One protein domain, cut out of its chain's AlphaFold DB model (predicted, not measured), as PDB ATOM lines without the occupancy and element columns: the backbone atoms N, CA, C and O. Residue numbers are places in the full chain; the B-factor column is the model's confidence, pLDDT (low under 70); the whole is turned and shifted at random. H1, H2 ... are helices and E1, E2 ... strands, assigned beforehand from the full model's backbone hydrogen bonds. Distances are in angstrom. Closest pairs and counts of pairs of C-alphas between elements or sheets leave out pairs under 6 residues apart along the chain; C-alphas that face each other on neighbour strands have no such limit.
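This is residues 238 to 330 of the 354 residues of an uncharacterized protein of Cadophora sp. DSE1049 (UniProt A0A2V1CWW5). A five-stranded antiparallel sheet curls like part of a barrel and folds back on itself, E1 and E2 facing E4 and E5 with E3 as the hinge. The short helices H1 and H2 lie near opposite ends of E1, and the longer H3 grazes the sheet. The printed part has 93 residues, with three named helices and five named strands in the order H1 E1 H2 E2 E3 E4 E5 H3 along the chain, a mixed class with 49 residues in named elements, and the sheet order is E1, E2, E3, E4, E5. The whole is compact, with a radius of gyration of the C-alphas of 13.2 A and spans of 41 by 30 by 26 A.

Start at H1, residues 238 to 242, which only grazes the sheet. In E1, residues 243 to 249, find N 244, 2.9 A from O 270 of E2, residues 265 to 272. H2, residues 259 to 262, is on the sheet at a height of 6.6 A, only just over E1 with 3 C-alphas. E2 bends by 52 degrees at residue 269 and begins a meander of successive antiparallel neighbours with E3, residues 278 to 281, E4, residues 297 to 299, and E5, residues 309 to 311. Look for N 271 and O 280 at 2.8 A, N 279 and O 297 at 2.8 A, and N 298 and O 310 at 2.8 A. The closest C-alphas of E1 and E5 are Met 248 and Pro 309, at 6.6 A. H3, residues 314 to 328, only grazes the sheet; its Ser 320 is closest to Ser 278 of E3, C-alphas 6.7 A apart. In H1 and H3 every O i to N i+4 pair is within hydrogen-bond range; H2 is too short for one.

Find C-alpha 238 at (-3.212, -36.373, -2.409), where H1 begins. E1 spans 18.0 A and E2 20.4 A. H3 runs 20.6 A to C-alpha 328 at (4.441, -48.155, 6.761).

The C-alphas of Gly 263 and Met 330 are the farthest apart, 41.7 A. The printed part has no cut; the link from E3 to E4 is long, 15 residues. Mean pLDDT of the printed part is 83.3, under 70 at residues 284 to 287, 292, 303 to 304 and 328 to 330.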
ATOM      1  N   GLU A 238      -3.274 -35.737  -3.725       82.25
ATOM      2  CA  GLU A 238      -3.212 -36.373  -2.409       82.25
ATOM      3  C   GLU A 238      -2.474 -35.487  -1.404       82.25
ATOM      4  O   GLU A 238      -2.963 -35.294  -0.296       82.25
ATOM      5  N   VAL A 239      -1.341 -34.895  -1.796       85.75
ATOM      6  CA  VAL A 239      -0.600 -33.963  -0.932       85.75
ATOM      7  C   VAL A 239      -1.483 -32.782  -0.535       85.75
ATOM      8  O   VAL A 239      -1.560 -32.457   0.647       85.75
ATOM      9  N   LYS A 240      -2.213 -32.188  -1.487       84.62
ATOM     10  CA  LYS A 240      -3.178 -31.113  -1.207       84.62
ATOM     11  C   LYS A 240      -4.302 -31.559  -0.280       84.62
ATOM     12  O   LYS A 240      -4.612 -30.838   0.652       84.62
ATOM     13  N   ALA A 241      -4.890 -32.734  -0.507       82.69
ATOM     14  CA  ALA A 241      -5.971 -33.252   0.334       82.69
ATOM     15  C   ALA A 241      -5.510 -33.574   1.766       82.69
ATOM     16  O   ALA A 241      -6.301 -33.503   2.700       82.69
ATOM     17  N   ARG A 242      -4.230 -33.922   1.936       88.06
ATOM     18  CA  ARG A 242      -3.602 -34.168   3.239       88.06
ATOM     19  C   ARG A 242      -3.090 -32.902   3.921       88.06
ATOM     20  O   ARG A 242      -2.684 -32.978   5.075       88.06
ATOM     21  N   THR A 243      -3.067 -31.772   3.217       90.69
ATOM     22  CA  THR A 243      -2.573 -30.500   3.741       90.69
ATOM     23  C   THR A 243      -3.745 -29.599   4.089       90.69
ATOM     24  O   THR A 243      -4.632 -29.387   3.268       90.69
ATOM     25  N   MET A 244      -3.729 -29.009   5.276       90.50
ATOM     26  CA  MET A 244      -4.685 -27.970   5.643       90.50
ATOM     27  C   MET A 244      -3.992 -26.827   6.366       90.50
ATOM     28  O   MET A 244      -3.005 -27.050   7.054       90.50
ATOM     29  N   SER A 245      -4.518 -25.613   6.239       91.75
ATOM     30  CA  SER A 245      -4.032 -24.471   7.011       91.75
ATOM     31  C   SER A 245      -4.962 -24.247   8.194       91.75
ATOM     32  O   SER A 245      -6.171 -24.113   8.005       91.75
ATOM     33  N   ALA A 246      -4.414 -24.226   9.406       90.38
ATOM     34  CA  ALA A 246      -5.198 -24.077  10.624       90.38
ATOM     35  C   ALA A 246      -4.546 -23.072  11.586       90.38
ATOM     36  O   ALA A 246      -3.313 -22.958  11.621       90.38
ATOM     37  N   PRO A 247      -5.347 -22.327  12.370       89.56
ATOM     38  CA  PRO A 247      -4.817 -21.503  13.443       89.56
ATOM     39  C   PRO A 247      -4.200 -22.402  14.520       89.56
ATOM     40  O   PRO A 247      -4.779 -23.416  14.901       89.56
ATOM     41  N   MET A 248      -3.012 -22.034  14.991       88.44
ATOM     42  CA  MET A 248      -2.272 -22.731  16.045       88.44
ATOM     43  C   MET A 248      -1.608 -21.725  16.983       88.44
ATOM     44  O   MET A 248      -1.309 -20.597  16.582       88.44
ATOM     45  N   CYS A 249      -1.285 -22.132  18.212       88.88
ATOM     46  CA  CYS A 249      -0.459 -21.299  19.082       88.88
ATOM     47  C   CYS A 249       0.924 -21.037  18.444       88.88
ATOM     48  O   CYS A 249       1.516 -21.891  17.773       88.88
ATOM     49  N   ARG A 250       1.479 -19.836  18.657       88.06
ATOM     50  CA  ARG A 250       2.815 -19.470  18.156       88.06
ATOM     51  C   ARG A 250       3.904 -20.408  18.684       88.06
ATOM     52  O   ARG A 250       4.863 -20.663  17.956       88.06
ATOM     53  N   SER A 251       3.759 -20.922  19.904       88.75
ATOM     54  CA  SER A 251       4.646 -21.953  20.443       88.75
ATOM     55  C   SER A 251       4.149 -23.353  20.079       88.75
ATOM     56  O   SER A 251       3.019 -23.705  20.401       88.75
ATOM     57  N   LEU A 252       5.018 -24.171  19.477       87.06
ATOM     58  CA  LEU A 252       4.726 -25.580  19.179       87.06
ATOM     59  C   LEU A 252       4.736 -26.479  20.420       87.06
ATOM     60  O   LEU A 252       4.229 -27.594  20.369       87.06
ATOM     61  N   THR A 253       5.317 -26.009  21.525       87.44
ATOM     62  CA  THR A 253       5.362 -26.757  22.785       87.44
ATOM     63  C   THR A 253       4.097 -26.583  23.619       87.44
ATOM     64  O   THR A 253       3.933 -27.298  24.605       87.44
ATOM     65  N   CYS A 254       3.216 -25.652  23.239       85.38
ATOM     66  CA  CYS A 254       1.983 -25.364  23.958       85.38
ATOM     67  C   CYS A 254       1.075 -26.605  23.986       85.38
ATOM     68  O   CYS A 254       0.815 -27.210  22.947       85.38
ATOM     69  N   MET A 255       0.631 -26.977  25.187       84.06
ATOM     70  CA  MET A 255      -0.305 -28.083  25.430       84.06
ATOM     71  C   MET A 255      -1.737 -27.588  25.675       84.06
ATOM     72  O   MET A 255      -2.623 -28.402  25.910       84.06
ATOM     73  N   GLU A 256      -1.952 -26.269  25.648       83.06
ATOM     74  CA  GLU A 256      -3.256 -25.668  25.911       83.06
ATOM     75  C   GLU A 256      -4.236 -26.030  24.796       83.06
ATOM     76  O   GLU A 256      -3.917 -25.901  23.609       83.06
ATOM     77  N   THR A 257      -5.420 -26.498  25.178       79.12
ATOM     78  CA  THR A 257      -6.471 -26.884  24.229       79.12
ATOM     79  C   THR A 257      -7.215 -25.659  23.714       79.12
ATOM     80  O   THR A 257      -7.554 -25.599  22.531       79.12
ATOM     81  N   ASP A 258      -7.416 -24.656  24.572       78.38
ATOM     82  CA  ASP A 258      -8.016 -23.388  24.178       78.38
ATOM     83  C   ASP A 258      -6.956 -22.388  23.696       78.38
ATOM     84  O   ASP A 258      -6.225 -21.745  24.457       78.38
ATOM     85  N   MET A 259      -6.909 -22.192  22.380       73.25
ATOM     86  CA  MET A 259      -5.998 -21.233  21.759       73.25
ATOM     87  C   MET A 259      -6.240 -19.777  22.174       73.25
ATOM     88  O   MET A 259      -5.327 -18.959  22.031       73.25
ATOM     89  N   ARG A 260      -7.426 -19.438  22.700       76.38
ATOM     90  CA  ARG A 260      -7.734 -18.087  23.196       76.38
ATOM     91  C   ARG A 260      -6.876 -17.727  24.407       76.38
ATOM     92  O   ARG A 260      -6.497 -16.569  24.556       76.38
ATOM     93  N   VAL A 261      -6.495 -18.722  25.208       81.44
ATOM     94  CA  VAL A 261      -5.676 -18.544  26.416       81.44
ATOM     95  C   VAL A 261      -4.210 -18.260  26.063       81.44
ATOM     96  O   VAL A 261      -3.548 -17.465  26.726       81.44
ATOM     97  N   CYS A 262      -3.696 -18.837  24.969       79.88
ATOM     98  CA  CYS A 262      -2.302 -18.661  24.535       79.88
ATOM     99  C   CYS A 262      -1.988 -17.232  24.026       79.88
ATOM    100  O   CYS A 262      -0.821 -16.835  23.952       79.88
ATOM    101  N   GLY A 263      -3.009 -16.449  23.650       75.50
ATOM    102  CA  GLY A 263      -2.907 -15.030  23.273       75.50
ATOM    103  C   GLY A 263      -2.174 -14.719  21.956       75.50
ATOM    104  O   GLY A 263      -2.257 -13.597  21.462       75.50
ATOM    105  N   LYS A 264      -1.454 -15.679  21.351       85.44
ATOM    106  CA  LYS A 264      -0.742 -15.511  20.069       85.44
ATOM    107  C   LYS A 264      -1.011 -16.682  19.130       85.44
ATOM    108  O   LYS A 264      -0.303 -17.689  19.172       85.44
ATOM    109  N   THR A 265      -1.980 -16.517  18.237       88.44
ATOM    110  CA  THR A 265      -2.299 -17.486  17.182       88.44
ATOM    111  C   THR A 265      -1.583 -17.152  15.875       88.44
ATOM    112  O   THR A 265      -1.505 -15.993  15.474       88.44
ATOM    113  N   VAL A 266      -1.079 -18.172  15.186       90.94
ATOM    114  CA  VAL A 266      -0.517 -18.087  13.834       90.94
ATOM    115  C   VAL A 266      -1.129 -19.188  12.975       90.94
ATOM    116  O   VAL A 266      -1.322 -20.302  13.453       90.94
ATOM    117  N   TYR A 267      -1.420 -18.897  11.709       91.06
ATOM    118  CA  TYR A 267      -1.825 -19.934  10.761       91.06
ATOM    119  C   TYR A 267      -0.606 -20.753  10.351       91.06
ATOM    120  O   TYR A 267       0.449 -20.195  10.038       91.06
ATOM    121  N   ARG A 268      -0.746 -22.075  10.380       91.69
ATOM    122  CA  ARG A 268       0.281 -23.004   9.916       91.69
ATOM    123  C   ARG A 268      -0.340 -24.060   9.030       91.69
ATOM    124  O   ARG A 268      -1.463 -24.498   9.271       91.69
ATOM    125  N   ASP A 269       0.442 -24.500   8.058       92.75
ATOM    126  CA  ASP A 269       0.088 -25.658   7.262       92.75
ATOM    127  C   ASP A 269       0.387 -26.919   8.073       92.75
ATOM    128  O   ASP A 269       1.471 -27.096   8.632       92.75
ATOM    129  N   LEU A 270      -0.605 -27.787   8.161       92.56
ATOM    130  CA  LEU A 270      -0.571 -29.090   8.791       92.56
ATOM    131  C   LEU A 270      -0.687 -30.149   7.705       92.56
ATOM    132  O   LEU A 270      -1.428 -29.975   6.741       92.56
ATOM    133  N   PHE A 271       0.026 -31.255   7.876       92.69
ATOM    134  CA  PHE A 271      -0.012 -32.396   6.977       92.69
ATOM    135  C   PHE A 271      -0.395 -33.654   7.750       92.69
ATOM    136  O   PHE A 271       0.256 -33.973   8.746       92.69
ATOM    137  N   VAL A 272      -1.425 -34.369   7.297       91.88
ATOM    138  CA  VAL A 272      -1.856 -35.621   7.932       91.88
ATOM    139  C   VAL A 272      -0.963 -36.790   7.517       91.88
ATOM    140  O   VAL A 272      -0.711 -37.039   6.329       91.88
ATOM    141  N   LEU A 273      -0.481 -37.522   8.516       91.00
ATOM    142  CA  LEU A 273       0.353 -38.700   8.345       91.00
ATOM    143  C   LEU A 273      -0.466 -39.903   7.860       91.00
ATOM    144  O   LEU A 273      -1.681 -39.849   7.653       91.00
ATOM    145  N   ASP A 274       0.224 -41.015   7.614       87.25
ATOM    146  CA  ASP A 274      -0.396 -42.213   7.056       87.25
ATOM    147  C   ASP A 274      -1.365 -42.919   7.989       87.25
ATOM    148  O   ASP A 274      -2.170 -43.699   7.489       87.25
ATOM    149  N   ASP A 275      -1.343 -42.647   9.291       87.06
ATOM    150  CA  ASP A 275      -2.343 -43.117  10.253       87.06
ATOM    151  C   ASP A 275      -3.721 -42.458  10.037       87.06
ATOM    152  O   ASP A 275      -4.752 -43.050  10.370       87.06
ATOM    153  N   GLY A 276      -3.767 -41.316   9.345       86.06
ATOM    154  CA  GLY A 276      -4.982 -40.557   9.056       86.06
ATOM    155  C   GLY A 276      -5.532 -39.793  10.260       86.06
ATOM    156  O   GLY A 276      -6.648 -39.288  10.179       86.06
ATOM    157  N   VAL A 277      -4.782 -39.735  11.363       87.69
ATOM    158  CA  VAL A 277      -5.212 -39.110  12.624       87.69
ATOM    159  C   VAL A 277      -4.186 -38.087  13.094       87.69
ATOM    160  O   VAL A 277      -4.568 -37.022  13.581       87.69
ATOM    161  N   SER A 278      -2.898 -38.382  12.920       91.69
ATOM    162  CA  SER A 278      -1.815 -37.509  13.347       91.69
ATOM    163  C   SER A 278      -1.465 -36.491  12.283       91.69
ATOM    164  O   SER A 278      -1.320 -36.805  11.103       91.69
ATOM    165  N   TRP A 279      -1.267 -35.262  12.731       93.25
ATOM    166  CA  TRP A 279      -0.890 -34.128  11.913       93.25
ATOM    167  C   TRP A 279       0.483 -33.634  12.330       93.25
ATOM    168  O   TRP A 279       0.803 -33.551  13.513       93.25
ATOM    169  N   VAL A 280       1.287 -33.251  11.350       93.00
ATOM    170  CA  VAL A 280       2.580 -32.609  11.573       93.00
ATOM    171  C   VAL A 280       2.573 -31.233  10.954       93.00
ATOM    172  O   VAL A 280       1.957 -31.005   9.915       93.00
ATOM    173  N   VAL A 281       3.291 -30.300  11.568       90.69
ATOM    174  CA  VAL A 281       3.437 -28.959  11.001       90.69
ATOM    175  C   VAL A 281       4.267 -29.051   9.727       90.69
ATOM    176  O   VAL A 281       5.479 -29.305   9.762       90.69
ATOM    177  N   GLY A 282       3.586 -28.838   8.604       81.56
ATOM    178  CA  GLY A 282       4.162 -28.714   7.286       81.56
ATOM    179  C   GLY A 282       5.061 -27.492   7.263       81.56
ATOM    180  O   GLY A 282       4.634 -26.361   7.473       81.56
ATOM    181  N   ASN A 283       6.347 -27.720   7.029       72.00
ATOM    182  CA  ASN A 283       7.268 -26.636   6.744       72.00
ATOM    183  C   ASN A 283       7.557 -26.716   5.250       72.00
ATOM    184  O   ASN A 283       8.163 -27.692   4.805       72.00
ATOM    185  N   ALA A 284       7.163 -25.696   4.486       54.97
ATOM    186  CA  ALA A 284       7.371 -25.650   3.034       54.97
ATOM    187  C   ALA A 284       8.848 -25.846   2.621       54.97
ATOM    188  O   ALA A 284       9.142 -26.160   1.474       54.97
ATOM    189  N   LYS A 285       9.787 -25.671   3.565       58.12
ATOM    190  CA  LYS A 285      11.237 -25.828   3.383       58.12
ATOM    191  C   LYS A 285      11.873 -26.853   4.334       58.12
ATOM    192  O   LYS A 285      13.056 -26.726   4.649       58.12
ATOM    193  N   ARG A 286      11.122 -27.840   4.842       67.44
ATOM    194  CA  ARG A 286      11.712 -28.936   5.638       67.44
ATOM    195  C   ARG A 286      12.806 -29.612   4.802       67.44
ATOM    196  O   ARG A 286      12.520 -30.150   3.736       67.44
ATOM    197  N   LYS A 287      14.053 -29.524   5.282       66.94
ATOM    198  CA  LYS A 287      15.215 -30.210   4.691       66.94
ATOM    199  C   LYS A 287      15.268 -31.683   5.088       66.94
ATOM    200  O   LYS A 287      15.855 -32.477   4.369       66.94
ATOM    201  N   THR A 288      14.689 -32.024   6.237       70.19
ATOM    202  CA  THR A 288      14.671 -33.384   6.773       70.19
ATOM    203  C   THR A 288      13.248 -33.936   6.804       70.19
ATOM    204  O   THR A 288      12.316 -33.148   7.025       70.19
ATOM    205  N   PRO A 289      13.086 -35.260   6.628       73.38
ATOM    206  CA  PRO A 289      11.815 -35.934   6.865       73.38
ATOM    207  C   PRO A 289      11.303 -35.710   8.277       73.38
ATOM    208  O   PRO A 289      12.053 -35.270   9.156       73.38
ATOM    209  N   TYR A 290      10.023 -36.032   8.476       76.31
ATOM    210  CA  TYR A 290       9.490 -36.223   9.818       76.31
ATOM    211  C   TYR A 290      10.403 -37.183  10.591       76.31
ATOM    212  O   TYR A 290      10.770 -38.246  10.084       76.31
ATOM    213  N   LYS A 291      10.799 -36.772  11.795       78.12
ATOM    214  CA  LYS A 291      11.596 -37.584  12.712       78.12
ATOM    215  C   LYS A 291      10.759 -37.976  13.917       78.12
ATOM    216  O   LYS A 291       9.981 -37.164  14.422       78.12
ATOM    217  N   ASP A 292      10.995 -39.183  14.412       69.12
ATOM    218  CA  ASP A 292      10.439 -39.623  15.685       69.12
ATOM    219  C   ASP A 292      10.834 -38.647  16.802       69.12
ATOM    220  O   ASP A 292      11.992 -38.240  16.921       69.12
ATOM    221  N   GLY A 293       9.840 -38.233  17.588       70.94
ATOM    222  CA  GLY A 293       9.983 -37.222  18.639       70.94
ATOM    223  C   GLY A 293       9.572 -35.802  18.232       70.94
ATOM    224  O   GLY A 293       9.542 -34.914  19.085       70.94
ATOM    225  N   GLU A 294       9.216 -35.558  16.967       83.06
ATOM    226  CA  GLU A 294       8.551 -34.310  16.593       83.06
ATOM    227  C   GLU A 294       7.148 -34.199  17.205       83.06
ATOM    228  O   GLU A 294       6.467 -35.188  17.474       83.06
ATOM    229  N   PHE A 295       6.691 -32.961  17.413       88.69
ATOM    230  CA  PHE A 295       5.353 -32.722  17.939       88.69
ATOM    231  C   PHE A 295       4.293 -33.149  16.925       88.69
ATOM    232  O   PHE A 295       4.186 -32.570  15.839       88.69
ATOM    233  N   LEU A 296       3.497 -34.136  17.327       92.31
ATOM    234  CA  LEU A 296       2.288 -34.531  16.632       92.31
ATOM    235  C   LEU A 296       1.094 -33.739  17.152       92.31
ATOM    236  O   LEU A 296       0.994 -33.393  18.334       92.31
ATOM    237  N   PHE A 297       0.178 -33.472  16.239       92.69
ATOM    238  CA  PHE A 297      -1.056 -32.758  16.492       92.69
ATOM    239  C   PHE A 297      -2.236 -33.643  16.120       92.69
ATOM    240  O   PHE A 297      -2.152 -34.495  15.238       92.69
ATOM    241  N   LYS A 298      -3.349 -33.433  16.802       92.38
ATOM    242  CA  LYS A 298      -4.627 -34.055  16.504       92.38
ATOM    243  C   LYS A 298      -5.650 -32.952  16.324       92.38
ATOM    244  O   LYS A 298      -5.600 -31.929  17.004       92.38
ATOM    245  N   ILE A 299      -6.555 -33.175  15.388       88.88
ATOM    246  CA  ILE A 299      -7.710 -32.316  15.175       88.88
ATOM    247  C   ILE A 299      -8.878 -33.058  15.795       88.88
ATOM    248  O   ILE A 299      -9.338 -34.063  15.249       88.88
ATOM    249  N   ASP A 300      -9.288 -32.620  16.981       83.62
ATOM    250  CA  ASP A 300     -10.477 -33.180  17.606       83.62
ATOM    251  C   ASP A 300     -11.682 -32.719  16.791       83.62
ATOM    252  O   ASP A 300     -11.876 -31.527  16.580       83.62
ATOM    253  N   MET A 301     -12.480 -33.650  16.281       75.25
ATOM    254  CA  MET A 301     -13.739 -33.281  15.645       75.25
ATOM    255  C   MET A 301     -14.741 -32.967  16.752       75.25
ATOM    256  O   MET A 301     -15.133 -33.863  17.501       75.25
ATOM    257  N   VAL A 302     -15.131 -31.702  16.867       76.75
ATOM    258  CA  VAL A 302     -16.321 -31.325  17.632       76.75
ATOM    259  C   VAL A 302     -17.498 -31.474  16.675       76.75
ATOM    260  O   VAL A 302     -17.339 -31.232  15.482       76.75
ATOM    261  N   VAL A 303     -18.640 -31.958  17.168       64.00
ATOM    262  CA  VAL A 303     -19.834 -32.256  16.357       64.00
ATOM    263  C   VAL A 303     -20.062 -31.156  15.309       64.00
ATOM    264  O   VAL A 303     -20.287 -30.003  15.659       64.00
ATOM    265  N   ASP A 304     -19.934 -31.540  14.037       56.66
ATOM    266  CA  ASP A 304     -20.151 -30.732  12.828       56.66
ATOM    267  C   ASP A 304     -19.221 -29.527  12.568       56.66
ATOM    268  O   ASP A 304     -19.399 -28.827  11.569       56.66
ATOM    269  N   GLU A 305     -18.158 -29.335  13.355       73.00
ATOM    270  CA  GLU A 305     -17.130 -28.319  13.098       73.00
ATOM    271  C   GLU A 305     -15.716 -28.919  13.077       73.00
ATOM    272  O   GLU A 305     -15.351 -29.799  13.861       73.00
ATOM    273  N   TRP A 306     -14.874 -28.418  12.166       70.88
ATOM    274  CA  TRP A 306     -13.443 -28.718  12.207       70.88
ATOM    275  C   TRP A 306     -12.881 -28.151  13.504       70.88
ATOM    276  O   TRP A 306     -12.748 -26.933  13.639       70.88
ATOM    277  N   GLY A 307     -12.576 -29.021  14.464       78.06
ATOM    278  CA  GLY A 307     -12.033 -28.551  15.724       78.06
ATOM    279  C   GLY A 307     -10.610 -28.033  15.578       78.06
ATOM    280  O   GLY A 307      -9.974 -28.066  14.521       78.06
ATOM    281  N   LEU A 308     -10.122 -27.481  16.677       84.50
ATOM    282  CA  LEU A 308      -8.833 -26.823  16.707       84.50
ATOM    283  C   LEU A 308      -7.708 -27.865  16.779       84.50
ATOM    284  O   LEU A 308      -7.833 -28.848  17.515       84.50
ATOM    285  N   PRO A 309      -6.594 -27.674  16.049       89.06
ATOM    286  CA  PRO A 309      -5.437 -28.538  16.205       89.06
ATOM    287  C   PRO A 309      -4.876 -28.385  17.617       89.06
ATOM    288  O   PRO A 309      -4.463 -27.293  18.011       89.06
ATOM    289  N   ARG A 310      -4.791 -29.491  18.353       90.62
ATOM    290  CA  ARG A 310      -4.087 -29.553  19.634       90.62
ATOM    291  C   ARG A 310      -2.919 -30.511  19.554       90.62
ATOM    292  O   ARG A 310      -2.881 -31.410  18.714       90.62
ATOM    293  N   ARG A 311      -1.954 -30.337  20.447       91.12
ATOM    294  CA  ARG A 311      -0.844 -31.275  20.570       91.12
ATOM    295  C   ARG A 311      -1.353 -32.622  21.100       91.12
ATOM    296  O   ARG A 311      -2.207 -32.667  21.990       91.12
ATOM    297  N   GLN A 312      -0.851 -33.710  20.526       92.31
ATOM    298  CA  GLN A 312      -1.128 -35.057  21.020       92.31
ATOM    299  C   GLN A 312      -0.467 -35.274  22.384       92.31
ATOM    300  O   GLN A 312       0.625 -34.770  22.659       92.31
ATOM    301  N   THR A 313      -1.141 -36.038  23.239       91.00
ATOM    302  CA  THR A 313      -0.571 -36.523  24.504       91.00
ATOM    303  C   THR A 313       0.488 -37.600  24.247       91.00
ATOM    304  O   THR A 313       0.526 -38.194  23.174       91.00
ATOM    305  N   MET A 314       1.335 -37.898  25.241       90.56
ATOM    306  CA  MET A 314       2.365 -38.948  25.117       90.56
ATOM    307  C   MET A 314       1.770 -40.315  24.746       90.56
ATOM    308  O   MET A 314       2.359 -41.042  23.952       90.56
ATOM    309  N   GLN A 315       0.592 -40.640  25.284       92.62
ATOM    310  CA  GLN A 315      -0.110 -41.880  24.967       92.62
ATOM    311  C   GLN A 315      -0.598 -41.896  23.509       92.62
ATOM    312  O   GLN A 315      -0.345 -42.860  22.793       92.62
ATOM    313  N   GLU A 316      -1.230 -40.813  23.042       92.81
ATOM    314  CA  GLU A 316      -1.691 -40.698  21.648       92.81
ATOM    315  C   GLU A 316      -0.530 -40.757  20.643       92.81
ATOM    316  O   GLU A 316      -0.684 -41.306  19.552       92.81
ATOM    317  N   VAL A 317       0.641 -40.219  21.005       91.94
ATOM    318  CA  VAL A 317       1.853 -40.303  20.175       91.94
ATOM    319  C   VAL A 317       2.319 -41.753  20.030       91.94
ATOM    320  O   VAL A 317       2.636 -42.174  18.918       91.94
ATOM    321  N   GLU A 318       2.330 -42.535  21.113       90.94
ATOM    322  CA  GLU A 318       2.723 -43.950  21.059       90.94
ATOM    323  C   GLU A 318       1.734 -44.777  20.221       90.94
ATOM    324  O   GLU A 318       2.146 -45.551  19.357       90.94
ATOM    325  N   GLU A 319       0.427 -44.555  20.400       91.62
ATOM    326  CA  GLU A 319      -0.618 -45.187  19.582       91.62
ATOM    327  C   GLU A 319      -0.439 -44.864  18.092       91.62
ATOM    328  O   GLU A 319      -0.503 -45.749  17.230       91.62
ATOM    329  N   SER A 320      -0.153 -43.599  17.787       89.81
ATOM    330  CA  SER A 320       0.106 -43.135  16.426       89.81
ATOM    331  C   SER A 320       1.371 -43.769  15.850       89.81
ATOM    332  O   SER A 320       1.354 -44.191  14.695       89.81
ATOM    333  N   ARG A 321       2.439 -43.940  16.645       89.00
ATOM    334  CA  ARG A 321       3.666 -44.630  16.208       89.00
ATOM    335  C   ARG A 321       3.373 -46.067  15.784       89.00
ATOM    336  O   ARG A 321       3.734 -46.459  14.677       89.00
ATOM    337  N   VAL A 322       2.640 -46.821  16.603       88.62
ATOM    338  CA  VAL A 322       2.253 -48.206  16.287       88.62
ATOM    339  C   VAL A 322       1.415 -48.273  15.002       88.62
ATOM    340  O   VAL A 322       1.626 -49.145  14.153       88.62
ATOM    341  N   LEU A 323       0.474 -47.342  14.817       87.00
ATOM    342  CA  LEU A 323      -0.343 -47.269  13.601       87.00
ATOM    343  C   LEU A 323       0.481 -46.910  12.361       87.00
ATOM    344  O   LEU A 323       0.269 -47.504  11.297       87.00
ATOM    345  N   LEU A 324       1.411 -45.965  12.495       85.94
ATOM    346  CA  LEU A 324       2.321 -45.565  11.431       85.94
ATOM    347  C   LEU A 324       3.233 -46.721  11.042       85.94
ATOM    348  O   LEU A 324       3.284 -47.033   9.862       85.94
ATOM    349  N   GLU A 325       3.855 -47.427  11.986       85.38
ATOM    350  CA  GLU A 325       4.682 -48.611  11.709       85.38
ATOM    351  C   GLU A 325       3.885 -49.712  10.990       85.38
ATOM    352  O   GLU A 325       4.338 -50.292   9.997       85.38
ATOM    353  N   LYS A 326       2.653 -49.975  11.446       83.00
ATOM    354  CA  LYS A 326       1.766 -50.967  10.825       83.00
ATOM    355  C   LYS A 326       1.419 -50.594   9.384       83.00
ATOM    356  O   LYS A 326       1.406 -51.464   8.512       83.00
ATOM    357  N   ARG A 327       1.127 -49.316   9.125       76.69
ATOM    358  CA  ARG A 327       0.789 -48.821   7.780       76.69
ATOM    359  C   ARG A 327       2.015 -48.625   6.902       76.69
ATOM    360  O   ARG A 327       1.908 -48.846   5.704       76.69
ATOM    361  N   TRP A 328       3.170 -48.296   7.469       69.75
ATOM    362  CA  TRP A 328       4.441 -48.155   6.761       69.75
ATOM    363  C   TRP A 328       4.775 -49.431   5.994       69.75
ATOM    364  O   TRP A 328       5.082 -49.379   4.810       69.75
ATOM    365  N   ARG A 329       4.553 -50.595   6.618       63.19
ATOM    366  CA  ARG A 329       4.702 -51.914   5.976       63.19
ATOM    367  C   ARG A 329       3.735 -52.165   4.811       63.19
ATOM    368  O   ARG A 329       3.930 -53.111   4.054       63.19
ATOM    369  N   MET A 330       2.680 -51.363   4.668       59.59
ATOM    370  CA  MET A 330       1.741 -51.452   3.545       59.59
ATOM    371  C   MET A 330       2.173 -50.619   2.338       59.59
ATOM    372  O   MET A 330       1.650 -50.841   1.240       59.59
TER     373      MET A 330